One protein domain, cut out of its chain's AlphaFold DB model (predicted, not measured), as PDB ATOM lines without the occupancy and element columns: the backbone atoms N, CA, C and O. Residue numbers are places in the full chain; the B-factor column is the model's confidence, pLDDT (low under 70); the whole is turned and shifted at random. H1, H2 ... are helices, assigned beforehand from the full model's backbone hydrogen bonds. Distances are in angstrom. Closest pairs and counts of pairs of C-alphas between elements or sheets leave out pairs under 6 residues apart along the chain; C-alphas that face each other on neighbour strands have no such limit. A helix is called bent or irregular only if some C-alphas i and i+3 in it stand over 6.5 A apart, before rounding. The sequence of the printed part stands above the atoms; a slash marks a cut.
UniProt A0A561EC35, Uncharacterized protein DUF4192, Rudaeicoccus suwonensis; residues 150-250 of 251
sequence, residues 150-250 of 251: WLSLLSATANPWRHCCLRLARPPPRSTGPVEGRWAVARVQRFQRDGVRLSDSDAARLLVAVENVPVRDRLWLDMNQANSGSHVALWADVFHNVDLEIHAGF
ATOM      1  N   TRP A 150     -48.268 -41.550  11.799       38.69
ATOM      2  CA  TRP A 150     -47.801 -41.820  10.426       38.69
ATOM      3  C   TRP A 150     -48.597 -42.925   9.702       38.69
ATOM      4  O   TRP A 150     -48.875 -42.810   8.514       38.69
ATOM      5  N   LEU A 151     -49.010 -43.978  10.419       40.69
ATOM      6  CA  LEU A 151     -49.807 -45.075   9.859       40.69
ATOM      7  C   LEU A 151     -51.275 -44.689   9.667       40.69
ATOM      8  O   LEU A 151     -51.868 -45.100   8.675       40.69
ATOM      9  N   SER A 152     -51.857 -43.862  10.543       41.59
ATOM     10  CA  SER A 152     -53.205 -43.309  10.321       41.59
ATOM     11  C   SER A 152     -53.205 -42.327   9.152       41.59
ATOM     12  O   SER A 152     -54.179 -42.283   8.410       41.59
ATOM     13  N   LEU A 153     -52.100 -41.605   8.931       43.12
ATOM     14  CA  LEU A 153     -51.915 -40.747   7.756       43.12
ATOM     15  C   LEU A 153     -51.915 -41.540   6.443       43.12
ATOM     16  O   LEU A 153     -52.432 -41.046   5.447       43.12
ATOM     17  N   LEU A 154     -51.393 -42.769   6.436       43.59
ATOM     18  CA  LEU A 154     -51.413 -43.648   5.261       43.59
ATOM     19  C   LEU A 154     -52.721 -44.452   5.155       43.59
ATOM     20  O   LEU A 154     -53.257 -44.613   4.061       43.59
ATOM     21  N   SER A 155     -53.291 -44.890   6.278       43.28
ATOM     22  CA  SER A 155     -54.505 -45.725   6.321       43.28
ATOM     23  C   SER A 155     -55.797 -44.925   6.113       43.28
ATOM     24  O   SER A 155     -56.786 -45.476   5.641       43.28
ATOM     25  N   ALA A 156     -55.799 -43.613   6.381       42.75
ATOM     26  CA  ALA A 156     -56.926 -42.725   6.076       42.75
ATOM     27  C   ALA A 156     -57.055 -42.378   4.575       42.75
ATOM     28  O   ALA A 156     -57.927 -41.602   4.181       42.75
ATOM     29  N   THR A 157     -56.210 -42.941   3.704       43.53
ATOM     30  CA  THR A 157     -56.171 -42.590   2.278       43.53
ATOM     31  C   THR A 157     -57.020 -43.500   1.393       43.53
ATOM     32  O   THR A 157     -56.577 -44.010   0.370       43.53
ATOM     33  N   ALA A 158     -58.322 -43.541   1.669       46.25
ATOM     34  CA  ALA A 158     -59.295 -43.588   0.578       46.25
ATOM     35  C   ALA A 158     -59.493 -42.160   0.020       46.25
ATOM     36  O   ALA A 158     -60.526 -41.530   0.207       46.25
ATOM     37  N   ASN A 159     -58.452 -41.619  -0.631       51.75
ATOM     38  CA  ASN A 159     -58.508 -40.476  -1.558       51.75
ATOM     39  C   ASN A 159     -58.979 -39.045  -1.120       51.75
ATOM     40  O   ASN A 159     -59.311 -38.275  -2.027       51.75
ATOM     41  N   PRO A 160     -58.983 -38.569   0.154       54.16
ATOM     42  CA  PRO A 160     -59.458 -37.203   0.451       54.16
ATOM     43  C   PRO A 160     -58.380 -36.128   0.223       54.16
ATOM     44  O   PRO A 160     -58.664 -35.034  -0.269       54.16
ATOM     45  N   TRP A 161     -57.118 -36.445   0.537       57.31
ATOM     46  CA  TRP A 161     -55.993 -35.506   0.466       57.31
ATOM     47  C   TRP A 161     -55.722 -35.027  -0.962       57.31
ATOM     48  O   TRP A 161     -55.400 -33.859  -1.164       57.31
ATOM     49  N   ARG A 162     -55.934 -35.891  -1.962       54.75
ATOM     50  CA  ARG A 162     -55.748 -35.568  -3.379       54.75
ATOM     51  C   ARG A 162     -56.695 -34.465  -3.840       54.75
ATOM     52  O   ARG A 162     -56.279 -33.551  -4.542       54.75
ATOM     53  N   HIS A 163     -57.957 -34.511  -3.414       57.81
ATOM     54  CA  HIS A 163     -58.950 -33.499  -3.782       57.81
ATOM     55  C   HIS A 163     -58.646 -32.141  -3.129       57.81
ATOM     56  O   HIS A 163     -58.780 -31.099  -3.771       57.81
ATOM     57  N   CYS A 164     -58.176 -32.143  -1.876       60.06
ATOM     58  CA  CYS A 164     -57.690 -30.936  -1.206       60.06
ATOM     59  C   CYS A 164     -56.422 -30.389  -1.877       60.06
ATOM     60  O   CYS A 164     -56.377 -29.208  -2.208       60.06
ATOM     61  N   CYS A 165     -55.439 -31.242  -2.172       63.12
ATOM     62  CA  CYS A 165     -54.213 -30.830  -2.853       63.12
ATOM     63  C   CYS A 165     -54.498 -30.288  -4.256       63.12
ATOM     64  O   CYS A 165     -53.918 -29.284  -4.630       63.12
ATOM     65  N   LEU A 166     -55.430 -30.867  -5.018       62.12
ATOM     66  CA  LEU A 166     -55.835 -30.334  -6.326       62.12
ATOM     67  C   LEU A 166     -56.554 -28.978  -6.233       62.12
ATOM     68  O   LEU A 166     -56.457 -28.181  -7.160       62.12
ATOM     69  N   ARG A 167     -57.271 -28.707  -5.135       63.34
ATOM     70  CA  ARG A 167     -57.896 -27.397  -4.875       63.34
ATOM     71  C   ARG A 167     -56.875 -26.326  -4.494       63.34
ATOM     72  O   ARG A 167     -57.036 -25.174  -4.885       63.34
ATOM     73  N   LEU A 168     -55.876 -26.702  -3.700       62.47
ATOM     74  CA  LEU A 168     -54.845 -25.807  -3.165       62.47
ATOM     75  C   LEU A 168     -53.705 -25.583  -4.157       62.47
ATOM     76  O   LEU A 168     -53.163 -24.483  -4.258       62.47
ATOM     77  N   ALA A 169     -53.359 -26.615  -4.926       64.19
ATOM     78  CA  ALA A 169     -52.415 -26.517  -6.019       64.19
ATOM     79  C   ALA A 169     -53.032 -25.615  -7.081       64.19
ATOM     80  O   ALA A 169     -53.970 -25.999  -7.770       64.19
ATOM     81  N   ARG A 170     -52.498 -24.407  -7.240       58.88
ATOM     82  CA  ARG A 170     -52.860 -23.539  -8.358       58.88
ATOM     83  C   ARG A 170     -52.166 -24.086  -9.614       58.88
ATOM     84  O   ARG A 170     -50.952 -23.889  -9.741       58.88
ATOM     85  N   PRO A 171     -52.853 -24.788 -10.544       53.53
ATOM     86  CA  PRO A 171     -52.178 -25.256 -11.741       53.53
ATOM     87  C   PRO A 171     -51.782 -24.031 -12.573       53.53
ATOM     88  O   PRO A 171     -52.607 -23.129 -12.766       53.53
ATOM     89  N   PRO A 172     -50.544 -23.946 -13.090       53.81
ATOM     90  CA  PRO A 172     -50.257 -22.932 -14.085       53.81
ATOM     91  C   PRO A 172     -51.114 -23.227 -15.328       53.81
ATOM     92  O   PRO A 172     -51.374 -24.398 -15.638       53.81
ATOM     93  N   PRO A 173     -51.562 -22.197 -16.064       45.78
ATOM     94  CA  PRO A 173     -52.301 -22.405 -17.297       45.78
ATOM     95  C   PRO A 173     -51.405 -23.179 -18.278       45.78
ATOM     96  O   PRO A 173     -50.466 -22.617 -18.835       45.78
ATOM     97  N   ARG A 174     -51.709 -24.475 -18.470       52.38
ATOM     98  CA  ARG A 174     -51.015 -25.459 -19.335       52.38
ATOM     99  C   ARG A 174     -49.705 -26.062 -18.783       52.38
ATOM    100  O   ARG A 174     -48.671 -25.996 -19.444       52.38
ATOM    101  N   SER A 175     -49.741 -26.734 -17.625       57.28
ATOM    102  CA  SER A 175     -48.614 -27.598 -17.214       57.28
ATOM    103  C   SER A 175     -48.614 -28.928 -17.975       57.28
ATOM    104  O   SER A 175     -49.520 -29.744 -17.828       57.28
ATOM    105  N   THR A 176     -47.589 -29.165 -18.791       62.03
ATOM    106  CA  THR A 176     -47.252 -30.509 -19.301       62.03
ATOM    107  C   THR A 176     -46.328 -31.220 -18.307       62.03
ATOM    108  O   THR A 176     -45.506 -30.546 -17.683       62.03
ATOM    109  N   GLY A 177     -46.365 -32.555 -18.218       65.94
ATOM    110  CA  GLY A 177     -45.522 -33.343 -17.296       65.94
ATOM    111  C   GLY A 177     -44.038 -32.923 -17.210       65.94
ATOM    112  O   GLY A 177     -43.524 -32.771 -16.104       65.94
ATOM    113  N   PRO A 178     -43.343 -32.621 -18.327       73.06
ATOM    114  CA  PRO A 178     -41.951 -32.158 -18.288       73.06
ATOM    115  C   PRO A 178     -41.741 -30.772 -17.656       73.06
ATOM    116  O   PRO A 178     -40.691 -30.512 -17.072       73.06
ATOM    117  N   VAL A 179     -42.708 -29.861 -17.800       77.88
ATOM    118  CA  VAL A 179     -42.665 -28.526 -17.170       77.88
ATOM    119  C   VAL A 179     -42.854 -28.668 -15.664       77.88
ATOM    120  O   VAL A 179     -42.120 -28.046 -14.898       77.88
ATOM    121  N   GLU A 180     -43.778 -29.537 -15.258       80.56
ATOM    122  CA  GLU A 180     -44.055 -29.818 -13.854       80.56
ATOM    123  C   GLU A 180     -42.859 -30.470 -13.156       80.56
ATOM    124  O   GLU A 180     -42.452 -30.025 -12.086       80.56
ATOM    125  N   GLY A 181     -42.212 -31.436 -13.812       81.81
ATOM    126  CA  GLY A 181     -40.995 -32.056 -13.294       81.81
ATOM    127  C   GLY A 181     -39.847 -31.068 -13.096       81.81
ATOM    128  O   GLY A 181     -39.183 -31.090 -12.063       81.81
ATOM    129  N   ARG A 182     -39.631 -30.150 -14.051       86.31
ATOM    130  CA  ARG A 182     -38.605 -29.102 -13.911       86.31
ATOM    131  C   ARG A 182     -38.912 -28.144 -12.768       86.31
ATOM    132  O   ARG A 182     -37.997 -27.761 -12.046       86.31
ATOM    133  N   TRP A 183     -40.177 -27.762 -12.607       90.38
ATOM    134  CA  TRP A 183     -40.595 -26.917 -11.493       90.38
ATOM    135  C   TRP A 183     -40.381 -27.623 -10.146       90.38
ATOM    136  O   TRP A 183     -39.784 -27.022  -9.256       90.38
ATOM    137  N   ALA A 184     -40.780 -28.892 -10.022       89.88
ATOM    138  CA  ALA A 184     -40.639 -29.663  -8.788       89.88
ATOM    139  C   ALA A 184     -39.166 -29.779  -8.367       89.88
ATOM    140  O   ALA A 184     -38.813 -29.416  -7.246       89.88
ATOM    141  N   VAL A 185     -38.290 -30.175  -9.298       89.19
ATOM    142  CA  VAL A 185     -36.838 -30.250  -9.061       89.19
ATOM    143  C   VAL A 185     -36.277 -28.886  -8.655       89.19
ATOM    144  O   VAL A 185     -35.600 -28.776  -7.635       89.19
ATOM    145  N   ALA A 186     -36.605 -27.823  -9.396       90.25
ATOM    146  CA  ALA A 186     -36.128 -26.478  -9.079       90.25
ATOM    147  C   ALA A 186     -36.620 -25.990  -7.707       90.25
ATOM    148  O   ALA A 186     -35.897 -25.273  -7.009       90.25
ATOM    149  N   ARG A 187     -37.837 -26.371  -7.294       91.62
ATOM    150  CA  ARG A 187     -38.382 -25.982  -5.991       91.62
ATOM    151  C   ARG A 187     -37.674 -26.694  -4.845       91.62
ATOM    152  O   ARG A 187     -37.336 -26.007  -3.877       91.62
ATOM    153  N   VAL A 188     -37.410 -27.997  -4.976       92.00
ATOM    154  CA  VAL A 188     -36.626 -28.785  -4.008       92.00
ATOM    155  C   VAL A 188     -35.208 -28.230  -3.885       92.00
ATOM    156  O   VAL A 188     -34.773 -27.906  -2.785       92.00
ATOM    157  N   GLN A 189     -34.526 -27.992  -5.005       90.38
ATOM    158  CA  GLN A 189     -33.180 -27.408  -5.008       90.38
ATOM    159  C   GLN A 189     -33.147 -25.998  -4.413       90.38
ATOM    160  O   GLN A 189     -32.179 -25.597  -3.770       90.38
ATOM    161  N   ARG A 190     -34.204 -25.205  -4.617       90.50
ATOM    162  CA  ARG A 190     -34.324 -23.899  -3.968       90.50
ATOM    163  C   ARG A 190     -34.438 -24.050  -2.450       90.50
ATOM    164  O   ARG A 190     -33.662 -23.401  -1.764       90.50
ATOM    165  N   PHE A 191     -35.310 -24.937  -1.963       91.44
ATOM    166  CA  PHE A 191     -35.436 -25.225  -0.530       91.44
ATOM    167  C   PHE A 191     -34.114 -25.712   0.076       91.44
ATOM    168  O   PHE A 191     -33.725 -25.258   1.143       91.44
ATOM    169  N   GLN A 192     -33.377 -26.577  -0.622       89.62
ATOM    170  CA  GLN A 192     -32.062 -27.035  -0.166       89.62
ATOM    171  C   GLN A 192     -31.047 -25.891  -0.019       89.62
ATOM    172  O   GLN A 192     -30.177 -25.955   0.846       89.62
ATOM    173  N   ARG A 193     -31.150 -24.841  -0.845       89.12
ATOM    174  CA  ARG A 193     -30.257 -23.674  -0.782       89.12
ATOM    175  C   ARG A 193     -30.667 -22.647   0.268       89.12
ATOM    176  O   ARG A 193     -29.787 -22.062   0.886       89.12
ATOM    177  N   ASP A 194     -31.961 -22.361   0.396       90.44
ATOM    178  CA  ASP A 194     -32.458 -21.239   1.203       90.44
ATOM    179  C   ASP A 194     -33.156 -21.657   2.508       90.44
ATOM    180  O   ASP A 194     -33.336 -20.822   3.392       90.44
ATOM    181  N   GLY A 195     -33.533 -22.930   2.653       86.31
ATOM    182  CA  GLY A 195     -34.293 -23.450   3.793       86.31
ATOM    183  C   GLY A 195     -35.691 -22.841   3.934       86.31
ATOM    184  O   GLY A 195     -36.345 -23.029   4.961       86.31
ATOM    185  N   VAL A 196     -36.160 -22.083   2.936       87.06
ATOM    186  CA  VAL A 196     -37.424 -21.354   3.009       87.06
ATOM    187  C   VAL A 196     -38.567 -22.321   2.752       87.06
ATOM    188  O   VAL A 196     -38.708 -22.851   1.642       87.06
ATOM    189  N   ARG A 197     -39.404 -22.482   3.782       83.00
ATOM    190  CA  ARG A 197     -40.616 -23.308   3.777       83.00
ATOM    191  C   ARG A 197     -41.476 -23.084   2.534       83.00
ATOM    192  O   ARG A 197     -41.525 -21.986   1.968       83.00
ATOM    193  N   LEU A 198     -42.121 -24.153   2.082       85.75
ATOM    194  CA  LEU A 198     -43.029 -24.079   0.941       85.75
ATOM    195  C   LEU A 198     -44.329 -23.410   1.384       85.75
ATOM    196  O   LEU A 198     -44.795 -23.618   2.498       85.75
ATOM    197  N   SER A 199     -44.911 -22.604   0.498       82.75
ATOM    198  CA  SER A 199     -46.299 -22.174   0.677       82.75
ATOM    199  C   SER A 199     -47.235 -23.371   0.508       82.75
ATOM    200  O   SER A 199     -46.883 -24.316  -0.199       82.75
ATOM    201  N   ASP A 200     -48.443 -23.309   1.064       74.88
ATOM    202  CA  ASP A 200     -49.419 -24.406   0.964       74.88
ATOM    203  C   ASP A 200     -49.740 -24.764  -0.496       74.88
ATOM    204  O   ASP A 200     -49.782 -25.935  -0.874       74.88
ATOM    205  N   SER A 201     -49.830 -23.756  -1.373       78.38
ATOM    206  CA  SER A 201     -50.013 -23.968  -2.815       78.38
ATOM    207  C   SER A 201     -48.816 -24.662  -3.475       78.38
ATOM    208  O   SER A 201     -49.020 -25.448  -4.402       78.38
ATOM    209  N   ASP A 202     -47.580 -24.362  -3.064       84.56
ATOM    210  CA  ASP A 202     -46.386 -25.031  -3.594       84.56
ATOM    211  C   ASP A 202     -46.254 -26.447  -3.025       84.56
ATOM    212  O   ASP A 202     -45.887 -27.363  -3.755       84.56
ATOM    213  N   ALA A 203     -46.572 -26.650  -1.745       83.25
ATOM    214  CA  ALA A 203     -46.563 -27.960  -1.100       83.25
ATOM    215  C   ALA A 203     -47.591 -28.896  -1.754       83.25
ATOM    216  O   ALA A 203     -47.244 -29.997  -2.183       83.25
ATOM    217  N   ALA A 204     -48.827 -28.424  -1.940       79.56
ATOM    218  CA  ALA A 204     -49.881 -29.156  -2.633       79.56
ATOM    219  C   ALA A 204     -49.505 -29.473  -4.088       79.56
ATOM    220  O   ALA A 204     -49.695 -30.596  -4.559       79.56
ATOM    221  N   ARG A 205     -48.920 -28.505  -4.805       84.12
ATOM    222  CA  ARG A 205     -48.463 -28.708  -6.183       84.12
ATOM    223  C   ARG A 205     -47.317 -29.719  -6.266       84.12
ATOM    224  O   ARG A 205     -47.316 -30.551  -7.169       84.12
ATOM    225  N   LEU A 206     -46.383 -29.698  -5.312       86.62
ATOM    226  CA  LEU A 206     -45.296 -30.673  -5.223       86.62
ATOM    227  C   LEU A 206     -45.830 -32.088  -4.961       86.62
ATOM    228  O   LEU A 206     -45.380 -33.023  -5.619       86.62
ATOM    229  N   LEU A 207     -46.823 -32.241  -4.078       83.75
ATOM    230  CA  LEU A 207     -47.478 -33.528  -3.817       83.75
ATOM    231  C   LEU A 207     -48.195 -34.085  -5.052       83.75
ATOM    232  O   LEU A 207     -48.064 -35.267  -5.358       83.75
ATOM    233  N   VAL A 208     -48.894 -33.237  -5.809       80.19
ATOM    234  CA  VAL A 208     -49.505 -33.645  -7.084       80.19
ATOM    235  C   VAL A 208     -48.430 -34.017  -8.113       80.19
ATOM    236  O   VAL A 208     -48.581 -34.994  -8.845       80.19
ATOM    237  N   ALA A 209     -47.321 -33.276  -8.166       83.50
ATOM    238  CA  ALA A 209     -46.236 -33.537  -9.106       83.50
ATOM    239  C   ALA A 209     -45.557 -34.897  -8.863       83.50
ATOM    240  O   ALA A 209     -45.228 -35.582  -9.831       83.50
ATOM    241  N   VAL A 210     -45.383 -35.320  -7.604       85.19
ATOM    242  CA  VAL A 210     -44.763 -36.619  -7.276       85.19
ATOM    243  C   VAL A 210     -45.662 -37.834  -7.515       85.19
ATOM    244  O   VAL A 210     -45.159 -38.956  -7.520       85.19
ATOM    245  N   GLU A 211     -46.960 -37.654  -7.790       78.94
ATOM    246  CA  GLU A 211     -47.790 -38.748  -8.320       78.94
ATOM    247  C   GLU A 211     -47.338 -39.167  -9.731       78.94
ATOM    248  O   GLU A 211     -47.552 -40.305 -10.154       78.94
ATOM    249  N   ASN A 212     -46.691 -38.266 -10.480       79.19
ATOM    250  CA  ASN A 212     -46.124 -38.585 -11.780       79.19
ATOM    251  C   ASN A 212     -44.799 -39.344 -11.602       79.19
ATOM    252  O   ASN A 212     -43.795 -38.762 -11.195       79.19
ATOM    253  N   VAL A 213     -44.794 -40.637 -11.945       78.38
ATOM    254  CA  VAL A 213     -43.638 -41.537 -11.766       78.38
ATOM    255  C   VAL A 213     -42.326 -40.942 -12.314       78.38
ATOM    256  O   VAL A 213     -41.380 -40.837 -11.539       78.38
ATOM    257  N   PRO A 214     -42.251 -40.432 -13.562       81.31
ATOM    258  CA  PRO A 214     -41.051 -39.751 -14.056       81.31
ATOM    259  C   PRO A 214     -40.534 -38.589 -13.192       81.31
ATOM    260  O   PRO A 214     -39.325 -38.386 -13.091       81.31
ATOM    261  N   VAL A 215     -41.426 -37.799 -12.586       81.81
ATOM    262  CA  VAL A 215     -41.045 -36.676 -11.713       81.81
ATOM    263  C   VAL A 215     -40.540 -37.189 -10.370       81.81
ATOM    264  O   VAL A 215     -39.508 -36.724  -9.886       81.81
ATOM    265  N   ARG A 216     -41.236 -38.175  -9.796       84.31
ATOM    266  CA  ARG A 216     -40.831 -38.832  -8.553       84.31
ATOM    267  C   ARG A 216     -39.445 -39.446  -8.679       84.31
ATOM    268  O   ARG A 216     -38.594 -39.184  -7.838       84.31
ATOM    269  N   ASP A 217     -39.202 -40.191  -9.750       85.50
ATOM    270  CA  ASP A 217     -37.922 -40.859  -9.979       85.50
ATOM    271  C   ASP A 217     -36.797 -39.833 -10.172       85.50
ATOM    272  O   ASP A 217     -35.690 -40.009  -9.672       85.50
ATOM    273  N   ARG A 218     -37.082 -38.698 -10.828       85.69
ATOM    274  CA  ARG A 218     -36.120 -37.597 -10.978       85.69
ATOM    275  C   ARG A 218     -35.739 -36.965  -9.637       85.69
ATOM    276  O   ARG A 218     -34.568 -36.663  -9.437       85.69
ATOM    277  N   LEU A 219     -36.713 -36.748  -8.751       86.81
ATOM    278  CA  LEU A 219     -36.471 -36.225  -7.404       86.81
ATOM    279  C   LEU A 219     -35.744 -37.247  -6.530       86.81
ATOM    280  O   LEU A 219     -34.852 -36.870  -5.779       86.81
ATOM    281  N   TRP A 220     -36.090 -38.527  -6.659       86.44
ATOM    282  CA  TRP A 220     -35.423 -39.619  -5.960       86.44
ATOM    283  C   TRP A 220     -33.943 -39.712  -6.342       86.44
ATOM    284  O   TRP A 220     -33.090 -39.831  -5.473       86.44
ATOM    285  N   LEU A 221     -33.619 -39.601  -7.635       88.31
ATOM    286  CA  LEU A 221     -32.236 -39.636  -8.128       88.31
ATOM    287  C   LEU A 221     -31.376 -38.450  -7.657       88.31
ATOM    288  O   LEU A 221     -30.152 -38.554  -7.678       88.31
ATOM    289  N   ASP A 222     -31.986 -37.334  -7.252       85.06
ATOM    290  CA  ASP A 222     -31.279 -36.180  -6.674       85.06
ATOM    291  C   ASP A 222     -30.888 -36.421  -5.202       85.06
ATOM    292  O   ASP A 222     -29.957 -35.795  -4.689       85.06
ATOM    293  N   MET A 223     -31.559 -37.358  -4.519       88.12
ATOM    294  CA  MET A 223     -31.310 -37.668  -3.113       88.12
ATOM    295  C   MET A 223     -29.973 -38.389  -2.936       88.12
ATOM    296  O   MET A 223     -29.709 -39.436  -3.523       88.12
ATOM    297  N   ASN A 224     -29.130 -37.848  -2.065       85.19
ATOM    298  CA  ASN A 224     -27.857 -38.430  -1.673       85.19
ATOM    299  C   ASN A 224     -27.602 -38.192  -0.179       85.19
ATOM    300  O   ASN A 224     -28.340 -37.487   0.512       85.19
ATOM    301  N   GLN A 225     -26.535 -38.788   0.345       78.75
ATOM    302  CA  GLN A 225     -26.224 -38.681   1.767       78.75
ATOM    303  C   GLN A 225     -26.022 -37.224   2.220       78.75
ATOM    304  O   GLN A 225     -26.464 -36.865   3.311       78.75
ATOM    305  N   ALA A 226     -25.428 -36.370   1.377       80.62
ATOM    306  CA  ALA A 226     -25.112 -34.985   1.717       80.62
ATOM    307  C   ALA A 226     -26.351 -34.073   1.796       80.62
ATOM    308  O   ALA A 226     -26.353 -33.134   2.588       80.62
ATOM    309  N   ASN A 227     -27.413 -34.345   1.025       82.19
ATOM    310  CA  ASN A 227     -28.659 -33.561   1.051       82.19
ATOM    311  C   ASN A 227     -29.814 -34.238   1.818       82.19
ATOM    312  O   ASN A 227     -30.899 -33.663   1.927       82.19
ATOM    313  N   SER A 228     -29.573 -35.415   2.405       81.56
ATOM    314  CA  SER A 228     -30.565 -36.215   3.139       81.56
ATOM    315  C   SER A 228     -31.319 -35.425   4.216       81.56
ATOM    316  O   SER A 228     -32.551 -35.430   4.232       81.56
ATOM    317  N   GLY A 229     -30.611 -34.670   5.063       77.25
ATOM    318  CA  GLY A 229     -31.228 -33.848   6.109       77.25
ATOM    319  C   GLY A 229     -32.162 -32.764   5.558       77.25
ATOM    320  O   GLY A 229     -33.218 -32.503   6.134       77.25
ATOM    321  N   SER A 230     -31.829 -32.184   4.401       83.44
ATOM    322  CA  SER A 230     -32.680 -31.190   3.740       83.44
ATOM    323  C   SER A 230     -33.935 -31.823   3.132       83.44
ATOM    324  O   SER A 230     -35.019 -31.256   3.251       83.44
ATOM    325  N   HIS A 231     -33.832 -33.028   2.561       85.38
ATOM    326  CA  HIS A 231     -35.008 -33.772   2.102       85.38
ATOM    327  C   HIS A 231     -35.941 -34.151   3.255       85.38
ATOM    328  O   HIS A 231     -37.152 -33.994   3.120       85.38
ATOM    329  N   VAL A 232     -35.401 -34.600   4.392       80.94
ATOM    330  CA  VAL A 232     -36.212 -34.898   5.584       80.94
ATOM    331  C   VAL A 232     -36.951 -33.645   6.058       80.94
ATOM    332  O   VAL A 232     -38.157 -33.706   6.284       80.94
ATOM    333  N   ALA A 233     -36.262 -32.504   6.147       80.44
ATOM    334  CA  ALA A 233     -36.874 -31.236   6.542       80.44
ATOM    335  C   ALA A 233     -37.974 -30.782   5.565       80.44
ATOM    336  O   ALA A 233     -39.044 -30.366   6.004       80.44
ATOM    337  N   LEU A 234     -37.733 -30.902   4.255       85.88
ATOM    338  CA  LEU A 234     -38.704 -30.560   3.215       85.88
ATOM    339  C   LEU A 234     -39.973 -31.409   3.324       85.88
ATOM    340  O   LEU A 234     -41.076 -30.872   3.369       85.88
ATOM    341  N   TRP A 235     -39.827 -32.736   3.354       85.50
ATOM    342  CA  TRP A 235     -40.978 -33.636   3.351       85.50
ATOM    343  C   TRP A 235     -41.756 -33.563   4.663       85.50
ATOM    344  O   TRP A 235     -42.984 -33.556   4.632       85.50
ATOM    345  N   ALA A 236     -41.073 -33.419   5.802       76.88
ATOM    346  CA  ALA A 236     -41.735 -33.211   7.086       76.88
ATOM    347  C   ALA A 236     -42.600 -31.938   7.093       76.88
ATOM    348  O   ALA A 236     -43.729 -31.983   7.576       76.88
ATOM    349  N   ASP A 237     -42.107 -30.830   6.527       74.75
ATOM    350  CA  ASP A 237     -42.861 -29.572   6.419       74.75
ATOM    351  C   ASP A 237     -44.062 -29.705   5.466       74.75
ATOM    352  O   ASP A 237     -45.178 -29.330   5.820       74.75
ATOM    353  N   VAL A 238     -43.869 -30.322   4.292       79.31
ATOM    354  CA  VAL A 238     -44.939 -30.552   3.302       79.31
ATOM    355  C   VAL A 238     -46.088 -31.379   3.886       79.31
ATOM    356  O   VAL A 238     -47.247 -31.005   3.721       79.31
ATOM    357  N   PHE A 239     -45.792 -32.472   4.595       69.31
ATOM    358  CA  PHE A 239     -46.836 -33.300   5.201       69.31
ATOM    359  C   PHE A 239     -47.489 -32.623   6.414       69.31
ATOM    360  O   PHE A 239     -48.698 -32.728   6.589       69.31
ATOM    361  N   HIS A 240     -46.729 -31.867   7.213       65.62
ATOM    362  CA  HIS A 240     -47.280 -31.163   8.372       65.62
ATOM    363  C   HIS A 240     -48.269 -30.048   7.993       65.62
ATOM    364  O   HIS A 240     -49.280 -29.872   8.670       65.62
ATOM    365  N   ASN A 241     -47.999 -29.296   6.923       58.03
ATOM    366  CA  ASN A 241     -48.863 -28.183   6.511       58.03
ATOM    367  C   ASN A 241     -50.158 -28.676   5.843       58.03
ATOM    368  O   ASN A 241     -51.240 -28.160   6.118       58.03
ATOM    369  N   VAL A 242     -50.072 -29.746   5.050       55.94
ATOM    370  CA  VAL A 242     -51.249 -30.369   4.422       55.94
ATOM    371  C   VAL A 242     -52.189 -30.978   5.467       55.94
ATOM    372  O   VAL A 242     -53.409 -30.895   5.314       55.94
ATOM    373  N   ASP A 243     -51.651 -31.501   6.573       51.88
ATOM    374  CA  ASP A 243     -52.451 -31.974   7.708       51.88
ATOM    375  C   ASP A 243     -53.318 -30.862   8.321       51.88
ATOM    376  O   ASP A 243     -54.493 -31.094   8.621       51.88
ATOM    377  N   LEU A 244     -52.766 -29.656   8.510       49.09
ATOM    378  CA  LEU A 244     -53.478 -28.533   9.131       49.09
ATOM    379  C   LEU A 244     -54.648 -28.048   8.267       49.09
ATOM    380  O   LEU A 244     -55.732 -27.790   8.794       49.09
ATOM    381  N   GLU A 245     -54.469 -27.976   6.947       49.94
ATOM    382  CA  GLU A 245     -55.523 -27.513   6.038       49.94
ATOM    383  C   GLU A 245     -56.620 -28.553   5.793       49.94
ATOM    384  O   GLU A 245     -57.794 -28.185   5.697       49.94
ATOM    385  N   ILE A 246     -56.287 -29.850   5.741       51.62
ATOM    386  CA  ILE A 246     -57.308 -30.904   5.654       51.62
ATOM    387  C   ILE A 246     -58.209 -30.840   6.894       51.62
ATOM    388  O   ILE A 246     -59.428 -30.806   6.757       51.62
ATOM    389  N   HIS A 247     -57.641 -30.724   8.097       48.62
ATOM    390  CA  HIS A 247     -58.442 -30.627   9.322       48.62
ATOM    391  C   HIS A 247     -59.223 -29.308   9.441       48.62
ATOM    392  O   HIS A 247     -60.300 -29.293  10.036       48.62
ATOM    393  N   ALA A 248     -58.720 -28.208   8.873       49.19
ATOM    394  CA  ALA A 248     -59.431 -26.929   8.847       49.19
ATOM    395  C   ALA A 248     -60.590 -26.904   7.832       49.19
ATOM    396  O   ALA A 248     -61.603 -26.261   8.090       49.19
ATOM    397  N   GLY A 249     -60.468 -27.613   6.705       43.59
ATOM    398  CA  GLY A 249     -61.491 -27.682   5.653       43.59
ATOM    399  C   GLY A 249     -62.622 -28.691   5.891       43.59
ATOM    400  O   GLY A 249     -63.543 -28.750   5.081       43.59
ATOM    401  N   PHE A 250     -62.549 -29.486   6.964       39.69
ATOM    402  CA  PHE A 250     -63.584 -30.441   7.393       39.69
ATOM    403  C   PHE A 250     -64.437 -29.933   8.580       39.69
ATOM    404  O   PHE A 250     -65.166 -30.722   9.183       39.69
TER     405      PHE A 250
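What this domain is: This is residues 150 to 250 of the 251 residues of the protein "Uncharacterized protein DUF4192" of Rudaeicoccus suwonensis (UniProt A0A561EC35). One long helix, H6, runs like a beam along one side of three shorter helices set in a row, H2, H4 and H3, and crosses them. H4 sits in the middle of the body, H5 lies side by side with part of H3, and H1 is set off at a corner, with residues 154 to 159 sticking out from the rest. The printed part has 101 residues with six named helices, in the order H1, H2, H3, H4, H5, H6, and no named strand; the class is all helix. The whole is compact, with a radius of gyration of the C-alphas of 13.5 A, and it spans 37 by 32 by 23 A along its three main axes.

Where its parts are: Start with the longest helix, H6, residues 228 to 249: find C-alpha 228 at (-30.565, -36.215, 3.139), and from there the helix runs 32.2 A to C-alpha 249 at (-61.491, -27.682, 5.653), with x falling by far the most. H4 is residues 200 to 210, 15.5 A from first to last C-alpha. H3 is residues 177 to 194; look for its first C-alpha at (-45.522, -33.343, -17.296) and its last 25.7 A away. H5, residues 213 to 222, is 14.4 A long, and H2, residues 160 to 168, is 12.8 A long. H1, residues 150 to 155, begins at C-alpha 150 at (-47.801, -41.820, 10.426) and is 8.8 A long. No helix is bent or irregular.

How they stand to each other: Begin at H4, the hub, which touches four other helices and whose centre is nearest to the mean of the C-alphas, 4.0 A from it. H6 touches H4 with residues 238 to 242 alone; look at the closest C-alphas, those of Ala 203 and Val 238, 5.4 A apart. These two run opposite ways at a steep tilt of 65 degrees. H2 touches H4, with the C-alphas of Cys 165 and Ala 204 closest at 4.6 A, at a steep tilt of 59 degrees, opposite ways. H3 touches H4 with residues 180 to 184 alone, the closest C-alphas being those of Ala 184 and Leu 206 at 6.0 A, at a steep tilt of 55 degrees, opposite ways. H4 and H5 only just touch, with 3 pairs of C-alphas within 8 A, and only at the corner by their link; Val 210 and Arg 216 have the closest C-alphas, 4.7 A apart. Move outward to H3 and H5, which touch at a shallow tilt of 28 degrees and run the same way; the C-alphas of Gly 181 and Val 215 are closest, at 4.9 A. Residues 188 to 192 of H3 touch residues 230 to 234 of H6, closest at the C-alphas of Gln 192 and Ser 230, 5.7 A apart, with a steep tilt of 69.9 degrees, only just short of about perpendicular. H2 and H6 only just touch, with 3 pairs of C-alphas within 8 A, and stand about perpendicular at 86 degrees; Cys 164 and Ile 246 have the closest C-alphas, at 6.9 A. H1 touches no helix, and H2 and H5 are apart. In each of the six helices, every O i to N i+4 pair is within hydrogen-bond range.

The domain as a whole: The C-alphas farthest apart are those of Ala 226 and Phe 250, 39.2 A. The printed part has no cut, and no link is long; that from H2 to H3, eight residues, is short, and the others are tight. Look in the B-factor column for pLDDT under 70 at residues 150 to 177 and 239 to 250; the mean of the printed part of this model is 71.7.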